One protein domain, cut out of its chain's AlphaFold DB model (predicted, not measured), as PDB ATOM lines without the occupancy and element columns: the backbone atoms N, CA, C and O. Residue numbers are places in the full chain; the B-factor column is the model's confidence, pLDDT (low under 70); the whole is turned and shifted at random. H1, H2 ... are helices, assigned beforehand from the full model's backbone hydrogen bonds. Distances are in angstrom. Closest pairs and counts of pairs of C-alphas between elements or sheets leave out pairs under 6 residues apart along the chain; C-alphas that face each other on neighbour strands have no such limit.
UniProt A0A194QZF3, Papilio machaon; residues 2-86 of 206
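AT A GLANCE: This is residues 2 to 86 of the 206 residues of a protein of Papilio machaon (UniProt A0A194QZF3). The longest helix, H4, lies along one side of H3 and makes a helical hairpin with it, while H6 and the short H7 pack on the other side of H3; H3 is the middle of the model. H2 precedes H3 nearly end to end, and the two form a row facing H4; H1 lies at the far end of this row, and H5 meets H3 with its last residues. The printed part has 85 residues, with seven named helices in the order H1 to H7 and no named strand, and its class is all helix. It is compact, with a radius of gyration of the C-alphas of 12.6 A, yet elongated, spanning 38 by 23 by 22 A.

IN THESE COORDINATES: H4, residues 36 to 48, measures 18.2 A from first to last C-alpha, beginning at C-alpha 36 at (275.890, 339.178, 400.902). H3, residues 16 to 25, measures 14.5 A, and H6, residues 70 to 79, 13.9 A. H2 holds residues 8 to 14 over 10.0 A, and H5 residues 55 to 61 over 9.9 A. H1, residues 2 to 5, begins at C-alpha 2 at (278.932, 365.734, 408.917). H7, residues 83 to 86, ends at C-alpha 86 at (285.009, 359.071, 416.698).

HOW THE PARTS SIT: H4 and H3 touch, and the C-alphas of Lys 38 and Gly 22 are their closest, 4.4 A apart. They form a hairpin, opposite ways at a shallow tilt of 34 degrees, only just short of steep. H3 is the hub and touches four helices. H6 touches it at a steep tilt of 40 degrees, opposite ways, with the C-alphas of Cys 20 and Ser 77 closest at 5.6 A. H5 and H3 only just touch, with 3 pairs of C-alphas within 8 A, and stand about perpendicular at 79 degrees; the closest C-alphas are those of Cys 20 and Met 61, 6.6 A apart. H7 touches H3, with the C-alphas of Trp 16 and Ser 84 closest at 6.4 A. H2 and H3 meet only through their link. H1 is near H2, and H4 and H6 are apart. In H2, H3, H4 and H5 every O i to N i+4 pair is within hydrogen-bond range, in H6 5 of 6 are, and H1 and H7 are too short for such a pair.

THE WHOLE: The C-alphas of Gly 3 and Val 29, the two farthest apart, are 38.4 A apart. The printed part has no cut and no long link. Its mean pLDDT is 85.2, and no printed residue is under 70.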
ATOM      1  N   ARG A   2     279.921 365.316 407.898       78.94
ATOM      2  CA  ARG A   2     278.932 365.734 408.917       78.94
ATOM      3  C   ARG A   2     278.250 367.085 408.642       78.94
ATOM      4  O   ARG A   2     277.036 367.170 408.729       78.94
ATOM      5  N   GLY A   3     278.990 368.115 408.220       81.50
ATOM      6  CA  GLY A   3     278.388 369.410 407.851       81.50
ATOM      7  C   GLY A   3     277.463 369.359 406.622       81.50
ATOM      8  O   GLY A   3     276.506 370.120 406.552       81.50
ATOM      9  N   LYS A   4     277.714 368.431 405.685       80.62
ATOM     10  CA  LYS A   4     276.910 368.240 404.465       80.62
ATOM     11  C   LYS A   4     275.630 367.446 404.750       80.62
ATOM     12  O   LYS A   4     274.572 367.836 404.284       80.62
ATOM     13  N   TYR A   5     275.742 366.360 405.518       79.06
ATOM     14  CA  TYR A   5     274.653 365.398 405.753       79.06
ATOM     15  C   TYR A   5     273.932 365.582 407.104       79.06
ATOM     16  O   TYR A   5     272.976 364.876 407.396       79.06
ATOM     17  N   LYS A   6     274.375 366.517 407.956       85.50
ATOM     18  CA  LYS A   6     273.789 366.805 409.279       85.50
ATOM     19  C   LYS A   6     273.561 365.523 410.101       85.50
ATOM     20  O   LYS A   6     274.533 364.829 410.380       85.50
ATOM     21  N   ASN A   7     272.321 365.215 410.498       84.38
ATOM     22  CA  ASN A   7     272.004 364.015 411.283       84.38
ATOM     23  C   ASN A   7     272.027 362.732 410.428       84.38
ATOM     24  O   ASN A   7     272.374 361.672 410.935       84.38
ATOM     25  N   GLU A   8     271.768 362.833 409.116       83.94
ATOM     26  CA  GLU A   8     271.820 361.702 408.171       83.94
ATOM     27  C   GLU A   8     273.244 361.130 408.049       83.94
ATOM     28  O   GLU A   8     273.433 359.968 407.706       83.94
ATOM     29  N   PHE A   9     274.268 361.914 408.409       87.69
ATOM     30  CA  PHE A   9     275.641 361.430 408.546       87.69
ATOM     31  C   PHE A   9     275.748 360.218 409.483       87.69
ATOM     32  O   PHE A   9     276.523 359.305 409.213       87.69
ATOM     33  N   PHE A  10     274.986 360.190 410.577       88.75
ATOM     34  CA  PHE A  10     275.062 359.094 411.542       88.75
ATOM     35  C   PHE A  10     274.404 357.811 411.023       88.75
ATOM     36  O   PHE A  10     274.841 356.726 411.393       88.75
ATOM     37  N   GLU A  11     273.440 357.911 410.104       86.62
ATOM     38  CA  GLU A  11     272.900 356.750 409.378       86.62
ATOM     39  C   GLU A  11     273.953 356.143 408.440       86.62
ATOM     40  O   GLU A  11     274.036 354.926 408.304       86.62
ATOM     41  N   ILE A  12     274.821 356.973 407.854       87.62
ATOM     42  CA  ILE A  12     275.972 356.491 407.082       87.62
ATOM     43  C   ILE A  12     276.983 355.797 408.000       87.62
ATOM     44  O   ILE A  12     277.413 354.677 407.728       87.62
ATOM     45  N   MET A  13     277.358 356.450 409.106       89.19
ATOM     46  CA  MET A  13     278.352 355.905 410.035       89.19
ATOM     47  C   MET A  13     277.885 354.615 410.713       89.19
ATOM     48  O   MET A  13     278.722 353.774 411.030       89.19
ATOM     49  N   LYS A  14     276.571 354.420 410.880       89.88
ATOM     50  CA  LYS A  14     275.981 353.166 411.367       89.88
ATOM     51  C   LYS A  14     276.375 351.961 410.504       89.88
ATOM     52  O   LYS A  14     276.584 350.878 411.038       89.88
ATOM     53  N   ASN A  15     276.507 352.161 409.194       90.81
ATOM     54  CA  ASN A  15     276.858 351.115 408.232       90.81
ATOM     55  C   ASN A  15     278.371 351.025 407.954       90.81
ATOM     56  O   ASN A  15     278.799 350.132 407.226       90.81
ATOM     57  N   TRP A  16     279.187 351.913 408.538       90.44
ATOM     58  CA  TRP A  16     280.635 351.976 408.308       90.44
ATOM     59  C   TRP A  16     281.341 350.670 408.655       90.44
ATOM     60  O   TRP A  16     281.962 350.047 407.797       90.44
ATOM     61  N   ASP A  17     281.193 350.234 409.901       89.94
ATOM     62  CA  ASP A  17     281.924 349.076 410.414       89.94
ATOM     63  C   ASP A  17     281.490 347.794 409.695       89.94
ATOM     64  O   ASP A  17     282.329 346.998 409.274       89.94
ATOM     65  N   ALA A  18     280.183 347.633 409.476       91.81
ATOM     66  CA  ALA A  18     279.626 346.481 408.778       91.81
ATOM     67  C   ALA A  18     280.085 346.411 407.310       91.81
ATOM     68  O   ALA A  18     280.347 345.320 406.805       91.81
ATOM     69  N   TYR A  19     280.244 347.554 406.635       91.56
ATOM     70  CA  TYR A  19     280.757 347.592 405.267       91.56
ATOM     71  C   TYR A  19     282.250 347.252 405.205       91.56
ATOM     72  O   TYR A  19     282.647 346.450 404.363       91.56
ATOM     73  N   CYS A  20     283.074 347.788 406.116       89.69
ATOM     74  CA  CYS A  20     284.494 347.428 406.209       89.69
ATOM     75  C   CYS A  20     284.677 345.921 406.459       89.69
ATOM     76  O   CYS A  20     285.474 345.285 405.777       89.69
ATOM     77  N   ILE A  21     283.880 345.331 407.358       90.19
ATOM     78  CA  ILE A  21     283.864 343.876 407.591       90.19
ATOM     79  C   ILE A  21     283.416 343.128 406.329       90.19
ATOM     80  O   ILE A  21     284.042 342.147 405.934       90.19
ATOM     81  N   GLY A  22     282.360 343.603 405.663       90.69
ATOM     82  CA  GLY A  22     281.873 343.020 404.414       90.69
ATOM     83  C   GLY A  22     282.931 343.007 403.309       90.69
ATOM     84  O   GLY A  22     283.018 342.035 402.565       90.69
ATOM     85  N   LEU A  23     283.776 344.037 403.216       88.69
ATOM     86  CA  LEU A  23     284.883 344.081 402.256       88.69
ATOM     87  C   LEU A  23     285.940 343.006 402.525       88.69
ATOM     88  O   LEU A  23     286.419 342.401 401.563       88.69
ATOM     89  N   THR A  24     286.265 342.759 403.795       87.19
ATOM     90  CA  THR A  24     287.202 341.703 404.206       87.19
ATOM     91  C   THR A  24     286.638 340.318 403.907       87.19
ATOM     92  O   THR A  24     287.236 339.580 403.136       87.19
ATOM     93  N   VAL A  25     285.432 340.011 404.393       89.00
ATOM     94  CA  VAL A  25     284.823 338.675 404.237       89.00
ATOM     95  C   VAL A  25     284.466 338.358 402.776       89.00
ATOM     96  O   VAL A  25     284.389 337.196 402.385       89.00
ATOM     97  N   SER A  26     284.277 339.385 401.939       87.94
ATOM     98  CA  SER A  26     284.080 339.226 400.490       87.94
ATOM     99  C   SER A  26     285.363 338.908 399.712       87.94
ATOM    100  O   SER A  26     285.350 338.917 398.476       87.94
ATOM    101  N   ASP A  27     286.500 338.739 400.383       81.50
ATOM    102  CA  ASP A  27     287.725 338.286 399.738       81.50
ATOM    103  C   ASP A  27     287.635 336.789 399.445       81.50
ATOM    104  O   ASP A  27     287.466 335.982 400.347       81.50
ATOM    105  N   GLU A  28     287.678 336.429 398.163       77.06
ATOM    106  CA  GLU A  28     287.628 335.034 397.705       77.06
ATOM    107  C   GLU A  28     289.000 334.357 397.750       77.06
ATOM    108  O   GLU A  28     289.086 333.140 397.610       77.06
ATOM    109  N   VAL A  29     290.070 335.147 397.882       73.38
ATOM    110  CA  VAL A  29     291.450 334.660 397.880       73.38
ATOM    111  C   VAL A  29     291.940 334.474 399.310       73.38
ATOM    112  O   VAL A  29     292.530 333.444 399.622       73.38
ATOM    113  N   GLU A  30     291.666 335.448 400.178       72.88
ATOM    114  CA  GLU A  30     292.194 335.488 401.550       72.88
ATOM    115  C   GLU A  30     291.137 335.175 402.632       72.88
ATOM    116  O   GLU A  30     291.487 335.059 403.806       72.88
ATOM    117  N   ASP A  31     289.849 335.043 402.278       81.44
ATOM    118  CA  ASP A  31     288.747 334.850 403.238       81.44
ATOM    119  C   ASP A  31     287.601 333.982 402.649       81.44
ATOM    120  O   ASP A  31     287.781 333.221 401.696       81.44
ATOM    121  N   LEU A  32     286.411 334.045 403.251       85.00
ATOM    122  CA  LEU A  32     285.254 333.195 402.962       85.00
ATOM    123  C   LEU A  32     284.558 333.480 401.617       85.00
ATOM    124  O   LEU A  32     283.689 332.706 401.210       85.00
ATOM    125  N   GLY A  33     284.864 334.595 400.946       85.50
ATOM    126  CA  GLY A  33     284.241 334.990 399.678       85.50
ATOM    127  C   GLY A  33     282.753 335.366 399.759       85.50
ATOM    128  O   GLY A  33     282.089 335.495 398.727       85.50
ATOM    129  N   PHE A  34     282.185 335.560 400.954       90.62
ATOM    130  CA  PHE A  34     280.766 335.901 401.092       90.62
ATOM    131  C   PHE A  34     280.512 337.383 400.806       90.62
ATOM    132  O   PHE A  34     280.966 338.269 401.530       90.62
ATOM    133  N   ARG A  35     279.714 337.661 399.771       91.31
ATOM    134  CA  ARG A  35     279.415 339.033 399.319       91.31
ATOM    135  C   ARG A  35     278.126 339.622 399.899       91.31
ATOM    136  O   ARG A  35     277.971 340.838 399.917       91.31
ATOM    137  N   THR A  36     277.242 338.790 400.455       93.69
ATOM    138  CA  THR A  36     275.890 339.178 400.902       93.69
ATOM    139  C   THR A  36     275.875 340.391 401.831       93.69
ATOM    140  O   THR A  36     275.070 341.298 401.638       93.69
ATOM    141  N   LEU A  37     276.772 340.436 402.823       92.12
ATOM    142  CA  LEU A  37     276.842 341.551 403.768       92.12
ATOM    143  C   LEU A  37     277.192 342.859 403.051       92.12
ATOM    144  O   LEU A  37     276.454 343.836 403.161       92.12
ATOM    145  N   LYS A  38     278.281 342.849 402.275       91.44
ATOM    146  CA  LYS A  38     278.749 344.001 401.498       91.44
ATOM    147  C   LYS A  38     277.647 344.515 400.569       91.44
ATOM    148  O   LYS A  38     277.307 345.694 400.624       91.44
ATOM    149  N   ASP A  39     277.071 343.624 399.769       93.00
ATOM    150  CA  ASP A  39     276.097 343.984 398.739       93.00
ATOM    151  C   ASP A  39     274.793 344.515 399.357       93.00
ATOM    152  O   ASP A  39     274.220 345.484 398.858       93.00
ATOM    153  N   SER A  40     274.352 343.947 400.490       93.94
ATOM    154  CA  SER A  40     273.170 344.438 401.214       93.94
ATOM    155  C   SER A  40     273.354 345.859 401.760       93.94
ATOM    156  O   SER A  40     272.438 346.676 401.676       93.94
ATOM    157  N   ILE A  41     274.552 346.182 402.256       93.00
ATOM    158  CA  ILE A  41     274.861 347.510 402.789       93.00
ATOM    159  C   ILE A  41     275.003 348.528 401.659       93.00
ATOM    160  O   ILE A  41     274.507 349.648 401.783       93.00
ATOM    161  N   GLU A  42     275.645 348.157 400.546       91.25
ATOM    162  CA  GLU A  42     275.710 349.014 399.357       91.25
ATOM    163  C   GLU A  42     274.305 349.348 398.860       91.25
ATOM    164  O   GLU A  42     274.008 350.521 398.643       91.25
ATOM    165  N   ALA A  43     273.427 348.348 398.748       91.12
ATOM    166  CA  ALA A  43     272.042 348.551 398.347       91.12
ATOM    167  C   ALA A  43     271.291 349.489 399.311       91.12
ATOM    168  O   ALA A  43     270.668 350.444 398.849       91.12
ATOM    169  N   GLU A  44     271.408 349.287 400.630       90.75
ATOM    170  CA  GLU A  44     270.767 350.154 401.634       90.75
ATOM    171  C   GLU A  44     271.267 351.605 401.542       90.75
ATOM    172  O   GLU A  44     270.474 352.552 401.586       90.75
ATOM    173  N   LEU A  45     272.583 351.802 401.408       88.81
ATOM    174  CA  LEU A  45     273.176 353.133 401.284       88.81
ATOM    175  C   LEU A  45     272.764 353.806 399.968       88.81
ATOM    176  O   LEU A  45     272.422 354.988 399.984       88.81
ATOM    177  N   ILE A  46     272.745 353.070 398.849       88.12
ATOM    178  CA  ILE A  46     272.267 353.557 397.544       88.12
ATOM    179  C   ILE A  46     270.809 353.987 397.628       88.12
ATOM    180  O   ILE A  46     270.480 355.080 397.175       88.12
ATOM    181  N   GLU A  47     269.946 353.165 398.217       88.00
ATOM    182  CA  GLU A  47     268.520 353.456 398.322       88.00
ATOM    183  C   GLU A  47     268.266 354.707 399.171       88.00
ATOM    184  O   GLU A  47     267.591 355.639 398.725       88.00
ATOM    185  N   LYS A  48     268.856 354.771 400.372       83.88
ATOM    186  CA  LYS A  48     268.624 355.868 401.325       83.88
ATOM    187  C   LYS A  48     269.225 357.196 400.887       83.88
ATOM    188  O   LYS A  48     268.657 358.249 401.169       83.88
ATOM    189  N   PHE A  49     270.375 357.160 400.224       83.00
ATOM    190  CA  PHE A  49     271.132 358.354 399.858       83.00
ATOM    191  C   PHE A  49     271.173 358.578 398.347       83.00
ATOM    192  O   PHE A  49     272.060 359.275 397.869       83.00
ATOM    193  N   ASN A  50     270.197 358.058 397.594       75.88
ATOM    194  CA  ASN A  50     270.101 358.203 396.134       75.88
ATOM    195  C   ASN A  50     270.168 359.662 395.632       75.88
ATOM    196  O   ASN A  50     270.594 359.914 394.507       75.88
ATOM    197  N   LYS A  51     269.782 360.633 396.471       70.94
ATOM    198  CA  LYS A  51     269.878 362.080 396.211       70.94
ATOM    199  C   LYS A  51     271.309 362.622 396.278       70.94
ATOM    200  O   LYS A  51     271.547 363.768 395.901       70.94
ATOM    201  N   TYR A  52     272.254 361.834 396.773       72.31
ATOM    202  CA  TYR A  52     273.644 362.209 396.964       72.31
ATOM    203  C   TYR A  52     274.564 361.277 396.174       72.31
ATOM    204  O   TYR A  52     274.328 360.076 396.071       72.31
ATOM    205  N   ASP A  53     275.671 361.814 395.662       73.81
ATOM    206  CA  ASP A  53     276.745 360.961 395.158       73.81
ATOM    207  C   ASP A  53     277.436 360.253 396.332       73.81
ATOM    208  O   ASP A  53     278.264 360.830 397.047       73.81
ATOM    209  N   ILE A  54     277.044 359.000 396.546       79.56
ATOM    210  CA  ILE A  54     277.605 358.123 397.570       79.56
ATOM    211  C   ILE A  54     278.768 357.272 397.072       79.56
ATOM    212  O   ILE A  54     279.395 356.596 397.884       79.56
ATOM    213  N   ARG A  55     279.110 357.295 395.777       80.31
ATOM    214  CA  ARG A  55     280.252 356.506 395.280       80.31
ATOM    215  C   ARG A  55     281.533 356.941 395.975       80.31
ATOM    216  O   ARG A  55     282.283 356.112 396.473       80.31
ATOM    217  N   GLY A  56     281.706 358.251 396.141       80.88
ATOM    218  CA  GLY A  56     282.836 358.786 396.892       80.88
ATOM    219  C   GLY A  56     282.845 358.429 398.379       80.88
ATOM    220  O   GLY A  56     283.911 358.445 398.989       80.88
ATOM    221  N   LEU A  57     281.688 358.095 398.956       81.94
ATOM    222  CA  LEU A  57     281.590 357.583 400.318       81.94
ATOM    223  C   LEU A  57     282.021 356.114 400.380       81.94
ATOM    224  O   LEU A  57     282.866 355.771 401.200       81.94
ATOM    225  N   LEU A  58     281.491 355.275 399.488       86.69
ATOM    226  CA  LEU A  58     281.864 353.864 399.399       86.69
ATOM    227  C   LEU A  58     283.365 353.704 399.123       86.69
ATOM    228  O   LEU A  58     284.018 352.897 399.778       86.69
ATOM    229  N   ASP A  59     283.924 354.535 398.239       85.69
ATOM    230  CA  ASP A  59     285.361 354.570 397.946       85.69
ATOM    231  C   ASP A  59     286.211 354.948 399.168       85.69
ATOM    232  O   ASP A  59     287.344 354.477 399.320       85.69
ATOM    233  N   LEU A  60     285.690 355.850 400.008       85.25
ATOM    234  CA  LEU A  60     286.340 356.273 401.243       85.25
ATOM    235  C   LEU A  60     286.299 355.144 402.276       85.25
ATOM    236  O   LEU A  60     287.332 354.822 402.854       85.25
ATOM    237  N   MET A  61     285.133 354.524 402.467       86.94
ATOM    238  CA  MET A  61     284.944 353.396 403.384       86.94
ATOM    239  C   MET A  61     285.782 352.182 402.980       86.94
ATOM    240  O   MET A  61     286.306 351.474 403.834       86.94
ATOM    241  N   SER A  62     285.943 351.954 401.674       86.12
ATOM    242  CA  SER A  62     286.757 350.864 401.142       86.12
ATOM    243  C   SER A  62     288.238 351.201 401.013       86.12
ATOM    244  O   SER A  62     288.982 350.402 400.450       86.12
ATOM    245  N   CYS A  63     288.656 352.403 401.421       85.62
ATOM    246  CA  CYS A  63     290.021 352.910 401.272       85.62
ATOM    247  C   CYS A  63     290.583 352.806 399.842       85.62
ATOM    248  O   CYS A  63     291.797 352.854 399.641       85.62
ATOM    249  N   ARG A  64     289.715 352.736 398.820       78.94
ATOM    250  CA  ARG A  64     290.122 352.602 397.407       78.94
ATOM    251  C   ARG A  64     290.823 353.854 396.895       78.94
ATOM    252  O   ARG A  64     291.616 353.791 395.963       78.94
ATOM    253  N   ARG A  65     290.556 354.995 397.537       78.94
ATOM    254  CA  ARG A  65     291.259 356.261 397.287       78.94
ATOM    255  C   ARG A  65     292.671 356.294 397.866       78.94
ATOM    256  O   ARG A  65     293.461 357.124 397.438       78.94
ATOM    257  N   VAL A  66     292.974 355.431 398.837       81.75
ATOM    258  CA  VAL A  66     294.304 355.322 399.453       81.75
ATOM    259  C   VAL A  66     295.175 354.363 398.645       81.75
ATOM    260  O   VAL A  66     296.328 354.667 398.362       81.75
ATOM    261  N   SER A  67     294.617 353.223 398.235       82.38
ATOM    262  CA  SER A  67     295.286 352.268 397.354       82.38
ATOM    263  C   SER A  67     294.274 351.570 396.454       82.38
ATOM    264  O   SER A  67     293.229 351.115 396.916       82.38
ATOM    265  N   ALA A  68     294.617 351.425 395.173       81.00
ATOM    266  CA  ALA A  68     293.876 350.562 394.255       81.00
ATOM    267  C   ALA A  68     294.167 349.070 394.498       81.00
ATOM    268  O   ALA A  68     293.411 348.215 394.036       81.00
ATOM    269  N   LYS A  69     295.256 348.747 395.212       84.12
ATOM    270  CA  LYS A  69     295.601 347.365 395.546       84.12
ATOM    271  C   LYS A  69     294.816 346.899 396.775       84.12
ATOM    272  O   LYS A  69     294.843 347.554 397.821       84.12
ATOM    273  N   ARG A  70     294.103 345.779 396.626       78.44
ATOM    274  CA  ARG A  70     293.163 345.244 397.625       78.44
ATOM    275  C   ARG A  70     293.859 344.771 398.905       78.44
ATOM    276  O   ARG A  70     293.365 345.074 399.986       78.44
ATOM    277  N   ASP A  71     295.016 344.129 398.762       82.69
ATOM    278  CA  ASP A  71     295.931 343.694 399.833       82.69
ATOM    279  C   ASP A  71     296.354 344.833 400.773       82.69
ATOM    280  O   ASP A  71     296.685 344.600 401.929       82.69
ATOM    281  N   VAL A  72     296.302 346.080 400.300       84.50
ATOM    282  CA  VAL A  72     296.566 347.276 401.108       84.50
ATOM    283  C   VAL A  72     295.264 347.938 401.565       84.50
ATOM    284  O   VAL A  72     295.127 348.312 402.728       84.50
ATOM    285  N   ALA A  73     294.287 348.091 400.669       84.25
ATOM    286  CA  ALA A  73     293.057 348.827 400.956       84.25
ATOM    287  C   ALA A  73     292.173 348.139 402.011       84.25
ATOM    288  O   ALA A  73     291.630 348.816 402.886       84.25
ATOM    289  N   VAL A  74     292.052 346.808 401.962       83.44
ATOM    290  CA  VAL A  74     291.188 346.044 402.875       83.44
ATOM    291  C   VAL A  74     291.709 346.088 404.316       83.44
ATOM    292  O   VAL A  74     290.932 346.501 405.183       83.44
ATOM    293  N   PRO A  75     292.995 345.795 404.615       86.50
ATOM    294  CA  PRO A  75     293.515 345.931 405.976       86.50
ATOM    295  C   PRO A  75     293.380 347.346 406.541       86.50
ATOM    296  O   PRO A  75     293.019 347.510 407.703       86.50
ATOM    297  N   ILE A  76     293.599 348.380 405.717       87.50
ATOM    298  CA  ILE A  76     293.395 349.772 406.142       87.50
ATOM    299  C   ILE A  76     291.917 350.021 406.459       87.50
ATOM    300  O   ILE A  76     291.613 350.625 407.483       87.50
ATOM    301  N   SER A  77     290.988 349.552 405.620       87.88
ATOM    302  CA  SER A  77     289.551 349.701 405.889       87.88
ATOM    303  C   SER A  77     289.136 349.029 407.201       87.88
ATOM    304  O   SER A  77     288.373 349.612 407.968       87.88
ATOM    305  N   LEU A  78     289.706 347.861 407.518       86.69
ATOM    306  CA  LEU A  78     289.452 347.157 408.771       86.69
ATOM    307  C   LEU A  78     290.088 347.872 409.969       86.69
ATOM    308  O   LEU A  78     289.445 348.004 411.004       86.69
ATOM    309  N   TYR A  79     291.305 348.402 409.833       85.88
ATOM    310  CA  TYR A  79     291.924 349.247 410.861       85.88
ATOM    311  C   TYR A  79     291.081 350.494 411.162       85.88
ATOM    312  O   TYR A  79     291.009 350.960 412.296       85.88
ATOM    313  N   LEU A  80     290.409 351.017 410.137       85.00
ATOM    314  CA  LEU A  80     289.489 352.143 410.229       85.00
ATOM    315  C   LEU A  80     288.053 351.737 410.609       85.00
ATOM    316  O   LEU A  80     287.187 352.611 410.730       85.00
ATOM    317  N   SER A  81     287.790 350.449 410.851       81.69
ATOM    318  CA  SER A  81     286.589 350.036 411.576       81.69
ATOM    319  C   SER A  81     286.675 350.601 412.997       81.69
ATOM    320  O   SER A  81     287.742 350.622 413.606       81.69
ATOM    321  N   ASN A  82     285.566 351.117 413.519       81.69
ATOM    322  CA  ASN A  82     285.436 352.007 414.682       81.69
ATOM    323  C   ASN A  82     285.570 353.512 414.410       81.69
ATOM    324  O   ASN A  82     285.340 354.293 415.337       81.69
ATOM    325  N   LEU A  83     285.832 353.966 413.178       84.19
ATOM    326  CA  LEU A  83     285.713 355.399 412.857       84.19
ATOM    327  C   LEU A  83     284.325 355.955 413.204       84.19
ATOM    328  O   LEU A  83     284.217 357.116 413.596       84.19
ATOM    329  N   SER A  84     283.280 355.125 413.109       83.19
ATOM    330  CA  SER A  84     281.901 355.432 413.510       83.19
ATOM    331  C   SER A  84     281.801 356.061 414.907       83.19
ATOM    332  O   SER A  84     281.016 356.988 415.106       83.19
ATOM    333  N   LYS A  85     282.654 355.634 415.845       84.69
ATOM    334  CA  LYS A  85     282.656 356.074 417.247       84.69
ATOM    335  C   LYS A  85     283.349 357.421 417.466       84.69
ATOM    336  O   LYS A  85     283.070 358.099 418.450       84.69
ATOM    337  N   ASN A  86     284.204 357.854 416.539       88.56
ATOM    338  CA  ASN A  86     285.009 359.071 416.698       88.56
ATOM    339  C   ASN A  86     284.239 360.367 416.390       88.56
ATOM    340  O   ASN A  86     284.741 361.459 416.645       88.56
TER     341      ASN A  86